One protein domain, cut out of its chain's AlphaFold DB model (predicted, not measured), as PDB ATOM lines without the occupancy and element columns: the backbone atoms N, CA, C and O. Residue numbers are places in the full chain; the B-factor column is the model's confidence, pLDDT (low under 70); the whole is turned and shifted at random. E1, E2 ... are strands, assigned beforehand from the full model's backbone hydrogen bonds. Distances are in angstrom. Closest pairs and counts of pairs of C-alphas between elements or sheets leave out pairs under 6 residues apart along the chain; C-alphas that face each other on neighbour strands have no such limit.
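What this domain is: This is residues 201 to 241 and 313 to 378 of the 378 residues of the protein "Hypothetical protein" of Odontella aurita (UniProt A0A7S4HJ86). One long, twisted sheet of six strands makes the body, and the thin hairpin of E6 and E7 extends it at one end, its tip at residues 352 to 357 sticking out. Toward the other end E1, E2 and E3 form a meander, each strand the antiparallel neighbour of the one before. The printed part has 107 residues, with no named helix and eight named strands, E1 to E8 along the chain; it is all strand. The large sheet is mixed, in the order E3, E2, E1, E8, E5, E4. The whole is extended, with a radius of gyration of the C-alphas of 21.0 A and spans of 71 by 35 by 26 A.

How they stand to each other: Start at E1, residues 202 to 219, which bends by 70 degrees at residue 205. It forms a hairpin with E2, residues 224 to 233; look for N 214 and O 230, 2.8 A apart. E3, residues 238 to 241, is antiparallel to E2, with N 240 and O 231 at 2.8 A. After the cut, E4, residues 319 to 326, forms a hairpin with E5, residues 334 to 343, where N 323 and O 338 are 2.9 A apart. E6, residues 347 to 352, and E7, residues 357 to 362, form a hairpin, with N 350 and O 359 at 2.9 A. E7 runs on into E8, residues 365 to 377, at 15 degrees. E8 is parallel to E1, with N 213 and O 374 at 2.8 A, and antiparallel to E5, with N 337 and O 373 at 2.8 A.

Where its parts are: Find C-alpha 202 at (46.466, 30.578, 36.023); from there E1 runs 43.6 A. E2 is 28.6 A long, E5 29.1 A and E4 22.6 A. E8 runs 33.6 A to C-alpha 377 at (17.113, 37.481, 21.952).

The domain as a whole: The C-alphas farthest apart, of Phe 221 and Glu 354, are 73.1 A apart. Residues 242 to 312 are not printed, and C-alphas 241 and 313 are 34.9 A apart across the cut. Of the links printed whole, none is long. Confidence is under 70 at residues 313 to 317, 352, 357 to 359 and 361.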
ATOM      1  N   ARG A 201      50.526  31.353  38.388       88.75
ATOM      2  CA  ARG A 201      49.952  30.331  37.511       88.75
ATOM      3  C   ARG A 201      48.455  30.572  37.435       88.75
ATOM      4  O   ARG A 201      47.806  30.864  38.432       88.75
ATOM      5  N   ILE A 202      47.906  30.456  36.233       91.31
ATOM      6  CA  ILE A 202      46.466  30.578  36.023       91.31
ATOM      7  C   ILE A 202      45.870  29.179  36.161       91.31
ATOM      8  O   ILE A 202      46.047  28.337  35.279       91.31
ATOM      9  N   GLN A 203      45.179  28.928  37.269       93.69
ATOM     10  CA  GLN A 203      44.422  27.701  37.479       93.69
ATOM     11  C   GLN A 203      43.013  27.888  36.917       93.69
ATOM     12  O   GLN A 203      42.198  28.618  37.472       93.69
ATOM     13  N   LEU A 204      42.725  27.236  35.792       94.75
ATOM     14  CA  LEU A 204      41.403  27.270  35.173       94.75
ATOM     15  C   LEU A 204      40.559  26.099  35.689       94.75
ATOM     16  O   LEU A 204      40.866  24.946  35.385       94.75
ATOM     17  N   ARG A 205      39.470  26.383  36.411       94.56
ATOM     18  CA  ARG A 205      38.442  25.389  36.751       94.56
ATOM     19  C   ARG A 205      37.212  25.607  35.878       94.56
ATOM     20  O   ARG A 205      36.669  26.709  35.787       94.56
ATOM     21  N   MET A 206      36.781  24.546  35.203       95.06
ATOM     22  CA  MET A 206      35.637  24.577  34.294       95.06
ATOM     23  C   MET A 206      34.538  23.653  34.802       95.06
ATOM     24  O   MET A 206      34.520  22.469  34.477       95.06
ATOM     25  N   GLU A 207      33.591  24.220  35.543       93.25
ATOM     26  CA  GLU A 207      32.363  23.538  35.966       93.25
ATOM     27  C   GLU A 207      31.123  24.363  35.573       93.25
ATOM     28  O   GLU A 207      30.309  24.727  36.425       93.25
ATOM     29  N   PRO A 208      30.961  24.713  34.279       94.06
ATOM     30  CA  PRO A 208      29.939  25.661  33.886       94.06
ATOM     31  C   PRO A 208      28.543  25.052  33.983       94.06
ATOM     32  O   PRO A 208      28.244  23.993  33.422       94.06
ATOM     33  N   THR A 209      27.632  25.800  34.589       94.56
ATOM     34  CA  THR A 209      26.204  25.541  34.448       94.56
ATOM     35  C   THR A 209      25.754  26.022  33.076       94.56
ATOM     36  O   THR A 209      25.798  27.214  32.765       94.56
ATOM     37  N   THR A 210      25.318  25.089  32.232       96.38
ATOM     38  CA  THR A 210      24.814  25.408  30.896       96.38
ATOM     39  C   THR A 210      23.318  25.687  30.936       96.38
ATOM     40  O   THR A 210      22.536  24.804  31.307       96.38
ATOM     41  N   THR A 211      22.893  26.878  30.508       96.62
ATOM     42  CA  THR A 211      21.462  27.199  30.365       96.62
ATOM     43  C   THR A 211      21.135  27.742  28.981       96.62
ATOM     44  O   THR A 211      21.880  28.530  28.401       96.62
ATOM     45  N   LEU A 212      20.004  27.304  28.435       97.62
ATOM     46  CA  LEU A 212      19.425  27.851  27.217       97.62
ATOM     47  C   LEU A 212      18.395  28.912  27.613       97.62
ATOM     48  O   LEU A 212      17.365  28.594  28.201       97.62
ATOM     49  N   LYS A 213      18.671  30.170  27.289       97.31
ATOM     50  CA  LYS A 213      17.835  31.318  27.627       97.31
ATOM     51  C   LYS A 213      17.164  31.843  26.364       97.31
ATOM     52  O   LYS A 213      17.827  32.353  25.470       97.31
ATOM     53  N   ILE A 214      15.843  31.774  26.301       97.56
ATOM     54  CA  ILE A 214      15.051  32.377  25.223       97.56
ATOM     55  C   ILE A 214      14.421  33.654  25.769       97.56
ATOM     56  O   ILE A 214      13.871  33.651  26.875       97.56
ATOM     57  N   ARG A 215      14.528  34.759  25.034       95.88
ATOM     58  CA  ARG A 215      14.080  36.094  25.433       95.88
ATOM     59  C   ARG A 215      13.400  36.792  24.263       95.88
ATOM     60  O   ARG A 215      13.913  36.826  23.154       95.88
ATOM     61  N   LYS A 216      12.244  37.386  24.533       96.56
ATOM     62  CA  LYS A 216      11.513  38.249  23.610       96.56
ATOM     63  C   LYS A 216      11.216  39.561  24.308       96.56
ATOM     64  O   LYS A 216      10.622  39.567  25.389       96.56
ATOM     65  N   THR A 217      11.620  40.667  23.695       94.56
ATOM     66  CA  THR A 217      11.415  41.997  24.275       94.56
ATOM     67  C   THR A 217      10.396  42.788  23.463       94.56
ATOM     68  O   THR A 217      10.634  43.148  22.317       94.56
ATOM     69  N   PHE A 218       9.259  43.101  24.077       94.88
ATOM     70  CA  PHE A 218       8.213  43.950  23.522       94.88
ATOM     71  C   PHE A 218       8.308  45.353  24.118       94.88
ATOM     72  O   PHE A 218       8.202  45.540  25.330       94.88
ATOM     73  N   ARG A 219       8.469  46.359  23.261       93.06
ATOM     74  CA  ARG A 219       8.363  47.774  23.639       93.06
ATOM     75  C   ARG A 219       6.962  48.252  23.290       93.06
ATOM     76  O   ARG A 219       6.714  48.645  22.156       93.06
ATOM     77  N   ILE A 220       6.041  48.128  24.245       89.00
ATOM     78  CA  ILE A 220       4.619  48.442  24.026       89.00
ATOM     79  C   ILE A 220       4.427  49.961  23.935       89.00
ATOM     80  O   ILE A 220       3.743  50.453  23.045       89.00
ATOM     81  N   PHE A 221       5.086  50.707  24.824       87.38
ATOM     82  CA  PHE A 221       5.102  52.171  24.828       87.38
ATOM     83  C   PHE A 221       6.544  52.682  24.837       87.38
ATOM     84  O   PHE A 221       7.473  51.926  25.122       87.38
ATOM     85  N   LYS A 222       6.742  53.989  24.599       88.88
ATOM     86  CA  LYS A 222       8.071  54.633  24.686       88.88
ATOM     87  C   LYS A 222       8.759  54.409  26.043       88.88
ATOM     88  O   LYS A 222       9.982  54.431  26.109       88.88
ATOM     89  N   ALA A 223       7.972  54.185  27.096       88.62
ATOM     90  CA  ALA A 223       8.442  54.047  28.469       88.62
ATOM     91  C   ALA A 223       8.377  52.622  29.040       88.62
ATOM     92  O   ALA A 223       9.053  52.340  30.024       88.62
ATOM     93  N   THR A 224       7.569  51.715  28.476       92.25
ATOM     94  CA  THR A 224       7.319  50.410  29.114       92.25
ATOM     95  C   THR A 224       7.881  49.230  28.315       92.25
ATOM     96  O   THR A 224       7.544  48.984  27.154       92.25
ATOM     97  N   MET A 225       8.797  48.543  28.996       94.62
ATOM     98  CA  MET A 225       9.522  47.318  28.695       94.62
ATOM     99  C   MET A 225       8.787  46.022  29.065       94.62
ATOM    100  O   MET A 225       8.865  45.663  30.233       94.62
ATOM    101  N   LEU A 226       8.139  45.266  28.170       95.31
ATOM    102  CA  LEU A 226       7.705  43.895  28.503       95.31
ATOM    103  C   LEU A 226       8.720  42.879  27.968       95.31
ATOM    104  O   LEU A 226       8.902  42.750  26.765       95.31
ATOM    105  N   ARG A 227       9.368  42.121  28.850       95.25
ATOM    106  CA  ARG A 227      10.285  41.032  28.488       95.25
ATOM    107  C   ARG A 227       9.669  39.701  28.883       95.25
ATOM    108  O   ARG A 227       9.360  39.484  30.052       95.25
ATOM    109  N   LEU A 228       9.514  38.811  27.917       96.75
ATOM    110  CA  LEU A 228       9.100  37.431  28.137       96.75
ATOM    111  C   LEU A 228      10.298  36.524  27.895       96.75
ATOM    112  O   LEU A 228      11.101  36.773  26.999       96.75
ATOM    113  N   GLY A 229      10.436  35.475  28.688       96.38
ATOM    114  CA  GLY A 229      11.535  34.548  28.530       96.38
ATOM    115  C   GLY A 229      11.289  33.190  29.154       96.38
ATOM    116  O   GLY A 229      10.411  33.006  29.996       96.38
ATOM    117  N   ALA A 230      12.097  32.237  28.722       96.75
ATOM    118  CA  ALA A 230      12.145  30.896  29.267       96.75
ATOM    119  C   ALA A 230      13.609  30.475  29.402       96.75
ATOM    120  O   ALA A 230      14.395  30.681  28.477       96.75
ATOM    121  N   ASP A 231      13.965  29.925  30.557       96.25
ATOM    122  CA  ASP A 231      15.289  29.376  30.839       96.25
ATOM    123  C   ASP A 231      15.183  27.865  30.944       96.25
ATOM    124  O   ASP A 231      14.463  27.356  31.798       96.25
ATOM    125  N   PHE A 232      15.894  27.146  30.088       97.00
ATOM    126  CA  PHE A 232      16.053  25.708  30.198       97.00
ATOM    127  C   PHE A 232      17.409  25.405  30.819       97.00
ATOM    128  O   PHE A 232      18.457  25.681  30.230       97.00
ATOM    129  N   ASN A 233      17.386  24.855  32.030       94.94
ATOM    130  CA  ASN A 233      18.593  24.371  32.682       94.94
ATOM    131  C   ASN A 233      18.831  22.914  32.262       94.94
ATOM    132  O   ASN A 233      18.020  22.048  32.590       94.94
ATOM    133  N   TYR A 234      19.941  22.644  31.567       93.62
ATOM    134  CA  TYR A 234      20.268  21.301  31.075       93.62
ATOM    135  C   TYR A 234      20.555  20.296  32.196       93.62
ATOM    136  O   TYR A 234      20.245  19.120  32.038       93.62
ATOM    137  N   GLN A 235      21.105  20.741  33.329       92.88
ATOM    138  CA  GLN A 235      21.427  19.859  34.457       92.88
ATOM    139  C   GLN A 235      20.161  19.389  35.185       92.88
ATOM    140  O   GLN A 235      20.078  18.245  35.618       92.88
ATOM    141  N   LEU A 236      19.165  20.272  35.306       93.44
ATOM    142  CA  LEU A 236      17.905  19.972  35.995       93.44
ATOM    143  C   LEU A 236      16.812  19.452  35.052       93.44
ATOM    144  O   LEU A 236      15.842  18.861  35.516       93.44
ATOM    145  N   GLY A 237      16.917  19.708  33.746       95.38
ATOM    146  CA  GLY A 237      15.881  19.373  32.763       95.38
ATOM    147  C   GLY A 237      14.578  20.166  32.937       95.38
ATOM    148  O   GLY A 237      13.522  19.722  32.489       95.38
ATOM    149  N   VAL A 238      14.622  21.326  33.602       95.06
ATOM    150  CA  VAL A 238      13.434  22.125  33.946       95.06
ATOM    151  C   VAL A 238      13.410  23.436  33.165       95.06
ATOM    152  O   VAL A 238      14.407  24.158  33.099       95.06
ATOM    153  N   TRP A 239      12.231  23.766  32.632       95.44
ATOM    154  CA  TRP A 239      11.920  25.081  32.075       95.44
ATOM    155  C   TRP A 239      11.467  26.050  33.171       95.44
ATOM    156  O   TRP A 239      10.493  25.796  33.882       95.44
ATOM    157  N   GLN A 240      12.137  27.194  33.269       94.38
ATOM    158  CA  GLN A 240      11.765  28.308  34.129       94.38
ATOM    159  C   GLN A 240      11.260  29.469  33.277       94.38
ATOM    160  O   GLN A 240      12.027  30.172  32.620       94.38
ATOM    161  N   PHE A 241       9.951  29.690  33.301       95.44
ATOM    162  CA  PHE A 241       9.346  30.831  32.627       95.44
ATOM    163  C   PHE A 241       9.528  32.094  33.466       95.44
ATOM    164  O   PHE A 241       9.267  32.105  34.675       95.44
ATOM    165  N   ILE A 313      38.162  49.387  43.609       56.81
ATOM    166  CA  ILE A 313      37.717  47.992  43.515       56.81
ATOM    167  C   ILE A 313      38.289  47.161  44.671       56.81
ATOM    168  O   ILE A 313      39.501  46.993  44.747       56.81
ATOM    169  N   ASN A 314      37.429  46.645  45.559       56.41
ATOM    170  CA  ASN A 314      37.857  45.703  46.590       56.41
ATOM    171  C   ASN A 314      38.321  44.415  45.892       56.41
ATOM    172  O   ASN A 314      37.502  43.632  45.417       56.41
ATOM    173  N   VAL A 315      39.637  44.269  45.740       61.72
ATOM    174  CA  VAL A 315      40.293  43.215  44.944       61.72
ATOM    175  C   VAL A 315      40.206  41.842  45.632       61.72
ATOM    176  O   VAL A 315      40.380  40.820  44.976       61.72
ATOM    177  N   TYR A 316      39.889  41.820  46.932       62.06
ATOM    178  CA  TYR A 316      39.999  40.644  47.794       62.06
ATOM    179  C   TYR A 316      39.028  39.501  47.446       62.06
ATOM    180  O   TYR A 316      39.419  38.344  47.448       62.06
ATOM    181  N   GLU A 317      37.778  39.800  47.079       66.94
ATOM    182  CA  GLU A 317      36.784  38.764  46.722       66.94
ATOM    183  C   GLU A 317      36.882  38.310  45.255       66.94
ATOM    184  O   GLU A 317      36.066  37.520  44.776       66.94
ATOM    185  N   GLY A 318      37.869  38.826  44.520       77.88
ATOM    186  CA  GLY A 318      37.945  38.641  43.083       77.88
ATOM    187  C   GLY A 318      36.930  39.489  42.317       77.88
ATOM    188  O   GLY A 318      36.290  40.408  42.833       77.88
ATOM    189  N   PHE A 319      36.799  39.223  41.022       86.81
ATOM    190  CA  PHE A 319      35.806  39.888  40.190       86.81
ATOM    191  C   PHE A 319      35.117  38.921  39.242       86.81
ATOM    192  O   PHE A 319      35.735  38.098  38.571       86.81
ATOM    193  N   THR A 320      33.803  39.084  39.116       90.44
ATOM    194  CA  THR A 320      33.034  38.388  38.092       90.44
ATOM    195  C   THR A 320      33.152  39.126  36.763       90.44
ATOM    196  O   THR A 320      32.864  40.319  36.648       90.44
ATOM    197  N   PHE A 321      33.555  38.396  35.739       93.19
ATOM    198  CA  PHE A 321      33.571  38.803  34.351       93.19
ATOM    199  C   PHE A 321      32.381  38.175  33.632       93.19
ATOM    200  O   PHE A 321      32.205  36.959  33.642       93.19
ATOM    201  N   ILE A 322      31.569  39.005  32.983       95.19
ATOM    202  CA  ILE A 322      30.462  38.544  32.146       95.19
ATOM    203  C   ILE A 322      30.733  39.029  30.728       95.19
ATOM    204  O   ILE A 322      30.749  40.234  30.467       95.19
ATOM    205  N   LYS A 323      30.938  38.095  29.799       96.12
ATOM    206  CA  LYS A 323      31.150  38.392  28.382       96.12
ATOM    207  C   LYS A 323      30.041  37.791  27.548       96.12
ATOM    208  O   LYS A 323      29.780  36.598  27.617       96.12
ATOM    209  N   ARG A 324      29.433  38.622  26.705       96.00
ATOM    210  CA  ARG A 324      28.501  38.184  25.667       96.00
ATOM    211  C   ARG A 324      29.226  38.171  24.331       96.00
ATOM    212  O   ARG A 324      29.778  39.192  23.923       96.00
ATOM    213  N   ILE A 325      29.257  37.008  23.696       96.88
ATOM    214  CA  ILE A 325      29.875  36.775  22.396       96.88
ATOM    215  C   ILE A 325      28.738  36.526  21.400       96.88
ATOM    216  O   ILE A 325      28.021  35.537  21.563       96.88
ATOM    217  N   PRO A 326      28.513  37.402  20.409       96.75
ATOM    218  CA  PRO A 326      27.511  37.146  19.380       96.75
ATOM    219  C   PRO A 326      27.944  35.948  18.526       96.75
ATOM    220  O   PRO A 326      29.083  35.892  18.064       96.75
ATOM    221  N   LEU A 327      27.046  34.980  18.340       96.31
ATOM    222  CA  LEU A 327      27.280  33.772  17.541       96.31
ATOM    223  C   LEU A 327      26.735  33.900  16.113       96.31
ATOM    224  O   LEU A 327      27.188  33.193  15.220       96.31
ATOM    225  N   ASP A 328      25.785  34.805  15.881       95.06
ATOM    226  CA  ASP A 328      25.119  35.032  14.592       95.06
ATOM    227  C   ASP A 328      25.655  36.263  13.832       95.06
ATOM    228  O   ASP A 328      25.022  36.777  12.905       95.06
ATOM    229  N   GLY A 329      26.840  36.749  14.206       92.38
ATOM    230  CA  GLY A 329      27.502  37.871  13.546       92.38
ATOM    231  C   GLY A 329      26.820  39.210  13.832       92.38
ATOM    232  O   GLY A 329      26.772  39.649  14.975       92.38
ATOM    233  N   LYS A 330      26.345  39.893  12.781       92.38
ATOM    234  CA  LYS A 330      25.802  41.266  12.867       92.38
ATOM    235  C   LYS A 330      24.398  41.351  13.476       92.38
ATOM    236  O   LYS A 330      23.992  42.440  13.864       92.38
ATOM    237  N   ASN A 331      23.654  40.246  13.497       90.50
ATOM    238  CA  ASN A 331      22.254  40.249  13.925       90.50
ATOM    239  C   ASN A 331      22.112  40.258  15.455       90.50
ATOM    240  O   ASN A 331      21.115  40.762  15.956       90.50
ATOM    241  N   GLU A 332      23.111  39.751  16.184       93.00
ATOM    242  CA  GLU A 332      23.158  39.712  17.650       93.00
ATOM    243  C   GLU A 332      21.926  39.064  18.321       93.00
ATOM    244  O   GLU A 332      21.649  39.316  19.498       93.00
ATOM    245  N   ASN A 333      21.182  38.215  17.612       94.19
ATOM    246  CA  ASN A 333      20.026  37.498  18.147       94.19
ATOM    247  C   ASN A 333      20.463  36.261  18.929       94.19
ATOM    248  O   ASN A 333      19.792  35.859  19.875       94.19
ATOM    249  N   ILE A 334      21.594  35.651  18.563       96.69
ATOM    250  CA  ILE A 334      22.144  34.484  19.257       96.69
ATOM    251  C   ILE A 334      23.453  34.892  19.918       96.69
ATOM    252  O   ILE A 334      24.411  35.267  19.244       96.69
ATOM    253  N   LYS A 335      23.518  34.811  21.247       97.50
ATOM    254  CA  LYS A 335      24.691  35.206  22.034       97.50
ATOM    255  C   LYS A 335      25.109  34.086  22.976       97.50
ATOM    256  O   LYS A 335      24.271  33.482  23.637       97.50
ATOM    257  N   LEU A 336      26.409  33.856  23.097       97.25
ATOM    258  CA  LEU A 336      26.999  33.062  24.168       97.25
ATOM    259  C   LEU A 336      27.388  33.998  25.312       97.25
ATOM    260  O   LEU A 336      28.270  34.842  25.162       97.25
ATOM    261  N   GLU A 337      26.713  33.882  26.444       97.12
ATOM    262  CA  GLU A 337      27.032  34.599  27.671       97.12
ATOM    263  C   GLU A 337      27.897  33.701  28.561       97.12
ATOM    264  O   GLU A 337      27.438  32.684  29.074       97.12
ATOM    265  N   ILE A 338      29.159  34.090  28.725       96.94
ATOM    266  CA  ILE A 338      30.142  33.434  29.584       96.94
ATOM    267  C   ILE A 338      30.252  34.254  30.862       96.94
ATOM    268  O   ILE A 338      30.570  35.446  30.802       96.94
ATOM    269  N   LYS A 339      30.010  33.620  32.006       96.81
ATOM    270  CA  LYS A 339      30.266  34.200  33.323       96.81
ATOM    271  C   LYS A 339      31.424  33.450  33.959       96.81
ATOM    272  O   LYS A 339      31.339  32.242  34.164       96.81
ATOM    273  N   ALA A 340      32.496  34.176  34.236       96.25
ATOM    274  CA  ALA A 340      33.681  33.656  34.895       96.25
ATOM    275  C   ALA A 340      33.981  34.485  36.142       96.25
ATOM    276  O   ALA A 340      33.840  35.707  36.125       96.25
ATOM    277  N   ASN A 341      34.396  33.834  37.214       93.88
ATOM    278  CA  ASN A 341      34.899  34.467  38.416       93.88
ATOM    279  C   ASN A 341      36.430  34.386  38.423       93.88
ATOM    280  O   ASN A 341      37.002  33.320  38.205       93.88
ATOM    281  N   PHE A 342      37.076  35.529  38.628       92.50
ATOM    282  CA  PHE A 342      38.516  35.648  38.786       92.50
ATOM    283  C   PHE A 342      38.810  35.906  40.257       92.50
ATOM    284  O   PHE A 342      38.591  37.027  40.717       92.50
ATOM    285  N   ALA A 343      39.320  34.909  40.973       89.75
ATOM    286  CA  ALA A 343      39.831  35.099  42.322       89.75
ATOM    287  C   ALA A 343      41.315  35.460  42.227       89.75
ATOM    288  O   ALA A 343      42.125  34.713  41.670       89.75
ATOM    289  N   LEU A 344      41.650  36.655  42.710       87.31
ATOM    290  CA  LEU A 344      43.036  37.086  42.793       87.31
ATOM    291  C   LEU A 344      43.621  36.549  44.102       87.31
ATOM    292  O   LEU A 344      42.959  36.650  45.134       87.31
ATOM    293  N   PRO A 345      44.827  35.969  44.063       81.75
ATOM    294  CA  PRO A 345      45.478  35.441  45.249       81.75
ATOM    295  C   PRO A 345      45.774  36.567  46.238       81.75
ATOM    296  O   PRO A 345      46.047  37.708  45.842       81.75
ATOM    297  N   GLU A 346      45.785  36.233  47.524       78.44
ATOM    298  CA  GLU A 346      46.336  37.136  48.524       78.44
ATOM    299  C   GLU A 346      47.837  37.333  48.252       78.44
ATOM    300  O   GLU A 346      48.537  36.371  47.924       78.44
ATOM    301  N   PRO A 347      48.349  38.575  48.318       74.75
ATOM    302  CA  PRO A 347      49.779  38.803  48.206       74.75
ATOM    303  C   PRO A 347      50.468  38.213  49.440       74.75
ATOM    304  O   PRO A 347      50.343  38.746  50.543       74.75
ATOM    305  N   GLU A 348      51.210  37.126  49.253       70.00
ATOM    306  CA  GLU A 348      52.004  36.512  50.311       70.00
ATOM    307  C   GLU A 348      53.409  37.124  50.294       70.00
ATOM    308  O   GLU A 348      54.112  37.122  49.277       70.00
ATOM    309  N   ILE A 349      53.817  37.695  51.429       77.00
ATOM    310  CA  ILE A 349      55.170  38.218  51.618       77.00
ATOM    311  C   ILE A 349      55.917  37.230  52.506       77.00
ATOM    312  O   ILE A 349      55.725  37.207  53.722       77.00
ATOM    313  N   GLU A 350      56.772  36.415  51.897       73.62
ATOM    314  CA  GLU A 350      57.624  35.485  52.628       73.62
ATOM    315  C   GLU A 350      58.993  36.130  52.892       73.62
ATOM    316  O   GLU A 350      59.710  36.564  51.979       73.62
ATOM    317  N   TYR A 351      59.365  36.196  54.170       73.62
ATOM    318  CA  TYR A 351      60.671  36.668  54.621       73.62
ATOM    319  C   TYR A 351      61.540  35.460  54.978       73.62
ATOM    320  O   TYR A 351      61.403  34.892  56.060       73.62
ATOM    321  N   SER A 352      62.461  35.072  54.092       66.38
ATOM    322  CA  SER A 352      63.429  34.012  54.399       66.38
ATOM    323  C   SER A 352      64.682  34.605  55.045       66.38
ATOM    324  O   SER A 352      65.445  35.341  54.410       66.38
ATOM    325  N   THR A 353      64.921  34.268  56.315       74.31
ATOM    326  CA  THR A 353      66.139  34.651  57.052       74.31
ATOM    327  C   THR A 353      67.376  33.887  56.592       74.31
ATOM    328  O   THR A 353      68.487  34.366  56.783       74.31
ATOM    329  N   GLU A 354      67.191  32.720  55.973       75.12
ATOM    330  CA  GLU A 354      68.276  31.832  55.547       75.12
ATOM    331  C   GLU A 354      68.971  32.336  54.272       75.12
ATOM    332  O   GLU A 354      70.181  32.200  54.128       75.12
ATOM    333  N   ASN A 355      68.226  33.004  53.384       70.69
ATOM    334  CA  ASN A 355      68.753  33.537  52.124       70.69
ATOM    335  C   ASN A 355      68.810  35.074  52.061       70.69
ATOM    336  O   ASN A 355      69.174  35.613  51.015       70.69
ATOM    337  N   HIS A 356      68.429  35.788  53.132       73.62
ATOM    338  CA  HIS A 356      68.292  37.256  53.160       73.62
ATOM    339  C   HIS A 356      67.521  37.829  51.950       73.62
ATOM    340  O   HIS A 356      67.842  38.903  51.440       73.62
ATOM    341  N   ARG A 357      66.513  37.103  51.454       66.75
ATOM    342  CA  ARG A 357      65.694  37.512  50.307       66.75
ATOM    343  C   ARG A 357      64.243  37.632  50.739       66.75
ATOM    344  O   ARG A 357      63.673  36.701  51.298       66.75
ATOM    345  N   THR A 358      63.663  38.791  50.458       62.25
ATOM    346  CA  THR A 358      62.228  39.035  50.583       62.25
ATOM    347  C   THR A 358      61.564  38.610  49.284       62.25
ATOM    348  O   THR A 358      61.869  39.177  48.230       62.25
ATOM    349  N   PHE A 359      60.685  37.618  49.347       66.12
ATOM    350  CA  PHE A 359      59.881  37.214  48.205       66.12
ATOM    351  C   PHE A 359      58.473  37.779  48.371       66.12
ATOM    352  O   PHE A 359      57.796  37.503  49.356       66.12
ATOM    353  N   VAL A 360      58.051  38.606  47.415       70.19
ATOM    354  CA  VAL A 360      56.653  39.019  47.287       70.19
ATOM    355  C   VAL A 360      56.065  38.153  46.185       70.19
ATOM    356  O   VAL A 360      56.317  38.395  45.003       70.19
ATOM    357  N   GLY A 361      55.353  37.107  46.589       68.12
ATOM    358  CA  GLY A 361      54.657  36.210  45.686       68.12
ATOM    359  C   GLY A 361      53.242  36.706  45.438       68.12
ATOM    360  O   GLY A 361      52.505  37.020  46.370       68.12
ATOM    361  N   LEU A 362      52.840  36.758  44.173       74.69
ATOM    362  CA  LEU A 362      51.425  36.649  43.836       74.69
ATOM    363  C   LEU A 362      51.149  35.148  43.765       74.69
ATOM    364  O   LEU A 362      51.832  34.460  43.006       74.69
ATOM    365  N   GLY A 363      50.216  34.643  44.573       83.06
ATOM    366  CA  GLY A 363      49.796  33.243  44.495       83.06
ATOM    367  C   GLY A 363      49.218  32.874  43.119       83.06
ATOM    368  O   GLY A 363      49.289  33.629  42.147       83.06
ATOM    369  N   ASP A 364      48.610  31.701  43.008       88.00
ATOM    370  CA  ASP A 364      47.976  31.307  41.751       88.00
ATOM    371  C   ASP A 364      46.663  32.079  41.534       88.00
ATOM    372  O   ASP A 364      45.867  32.272  42.450       88.00
ATOM    373  N   VAL A 365      46.427  32.527  40.300       90.38
ATOM    374  CA  VAL A 365      45.158  33.157  39.913       90.38
ATOM    375  C   VAL A 365      44.171  32.051  39.574       90.38
ATOM    376  O   VAL A 365      44.365  31.324  38.596       90.38
ATOM    377  N   GLU A 366      43.094  31.941  40.346       92.50
ATOM    378  CA  GLU A 366      42.019  30.997  40.050       92.50
ATOM    379  C   GLU A 366      40.987  31.646  39.121       92.50
ATOM    380  O   GLU A 366      40.432  32.714  39.396       92.50
ATOM    381  N   VAL A 367      40.721  30.983  37.997       95.06
ATOM    382  CA  VAL A 367      39.685  31.368  37.039       95.06
ATOM    383  C   VAL A 367      38.638  30.271  37.019       95.06
ATOM    384  O   VAL A 367      38.883  29.178  36.509       95.06
ATOM    385  N   ASN A 368      37.460  30.575  37.545       95.56
ATOM    386  CA  ASN A 368      36.334  29.654  37.603       95.56
ATOM    387  C   ASN A 368      35.309  30.059  36.545       95.56
ATOM    388  O   ASN A 368      34.837  31.194  36.528       95.56
ATOM    389  N   VAL A 369      34.981  29.160  35.620       96.50
ATOM    390  CA  VAL A 369      33.924  29.406  34.626       96.50
ATOM    391  C   VAL A 369      32.610  28.844  35.161       96.50
ATOM    392  O   VAL A 369      32.362  27.646  35.047       96.50
ATOM    393  N   ASP A 370      31.781  29.719  35.731       95.06
ATOM    394  CA  ASP A 370      30.582  29.342  36.493       95.06
ATOM    395  C   ASP A 370      29.361  29.076  35.603       95.06
ATOM    396  O   ASP A 370      28.587  28.151  35.845       95.06
ATOM    397  N   GLU A 371      29.147  29.897  34.569       95.69
ATOM    398  CA  GLU A 371      27.968  29.778  33.703       95.69
ATOM    399  C   GLU A 371      28.330  29.921  32.227       95.69
ATOM    400  O   GLU A 371      29.085  30.814  31.822       95.69
ATOM    401  N   LEU A 372      27.707  29.069  31.413       96.81
ATOM    402  CA  LEU A 372      27.784  29.106  29.959       96.81
ATOM    403  C   LEU A 372      26.364  29.133  29.391       96.81
ATOM    404  O   LEU A 372      25.698  28.109  29.247       96.81
ATOM    405  N   ASN A 373      25.881  30.327  29.084       96.62
ATOM    406  CA  ASN A 373      24.485  30.543  28.741       96.62
ATOM    407  C   ASN A 373      24.337  30.816  27.243       96.62
ATOM    408  O   ASN A 373      24.943  31.746  26.716       96.62
ATOM    409  N   LEU A 374      23.498  30.042  26.558       97.25
ATOM    410  CA  LEU A 374      23.128  30.308  25.171       97.25
ATOM    411  C   LEU A 374      21.850  31.149  25.155       97.25
ATOM    412  O   LEU A 374      20.792  30.679  25.566       97.25
ATOM    413  N   LEU A 375      21.955  32.394  24.707       96.81
ATOM    414  CA  LEU A 375      20.889  33.388  24.721       96.81
ATOM    415  C   LEU A 375      20.324  33.581  23.310       96.81
ATOM    416  O   LEU A 375      21.071  33.890  22.385       96.81
ATOM    417  N   PHE A 376      19.010  33.448  23.175       97.06
ATOM    418  CA  PHE A 376      18.245  33.805  21.985       97.06
ATOM    419  C   PHE A 376      17.399  35.040  22.302       97.06
ATOM    420  O   PHE A 376      16.391  34.920  22.998       97.06
ATOM    421  N   ASP A 377      17.821  36.207  21.826       93.38
ATOM    422  CA  ASP A 377      17.113  37.481  21.952       93.38
ATOM    423  C   ASP A 377      16.356  37.781  20.650       93.38
ATOM    424  O   ASP A 377      16.964  37.866  19.585       93.38
ATOM    425  N   PHE A 378      15.037  37.974  20.743       90.94
ATOM    426  CA  PHE A 378      14.170  38.334  19.617       90.94
ATOM    427  C   PHE A 378      13.406  39.640  19.839       90.94
ATOM    428  O   PHE A 378      13.083  40.002  21.001       90.94
TER     429      PHE A 378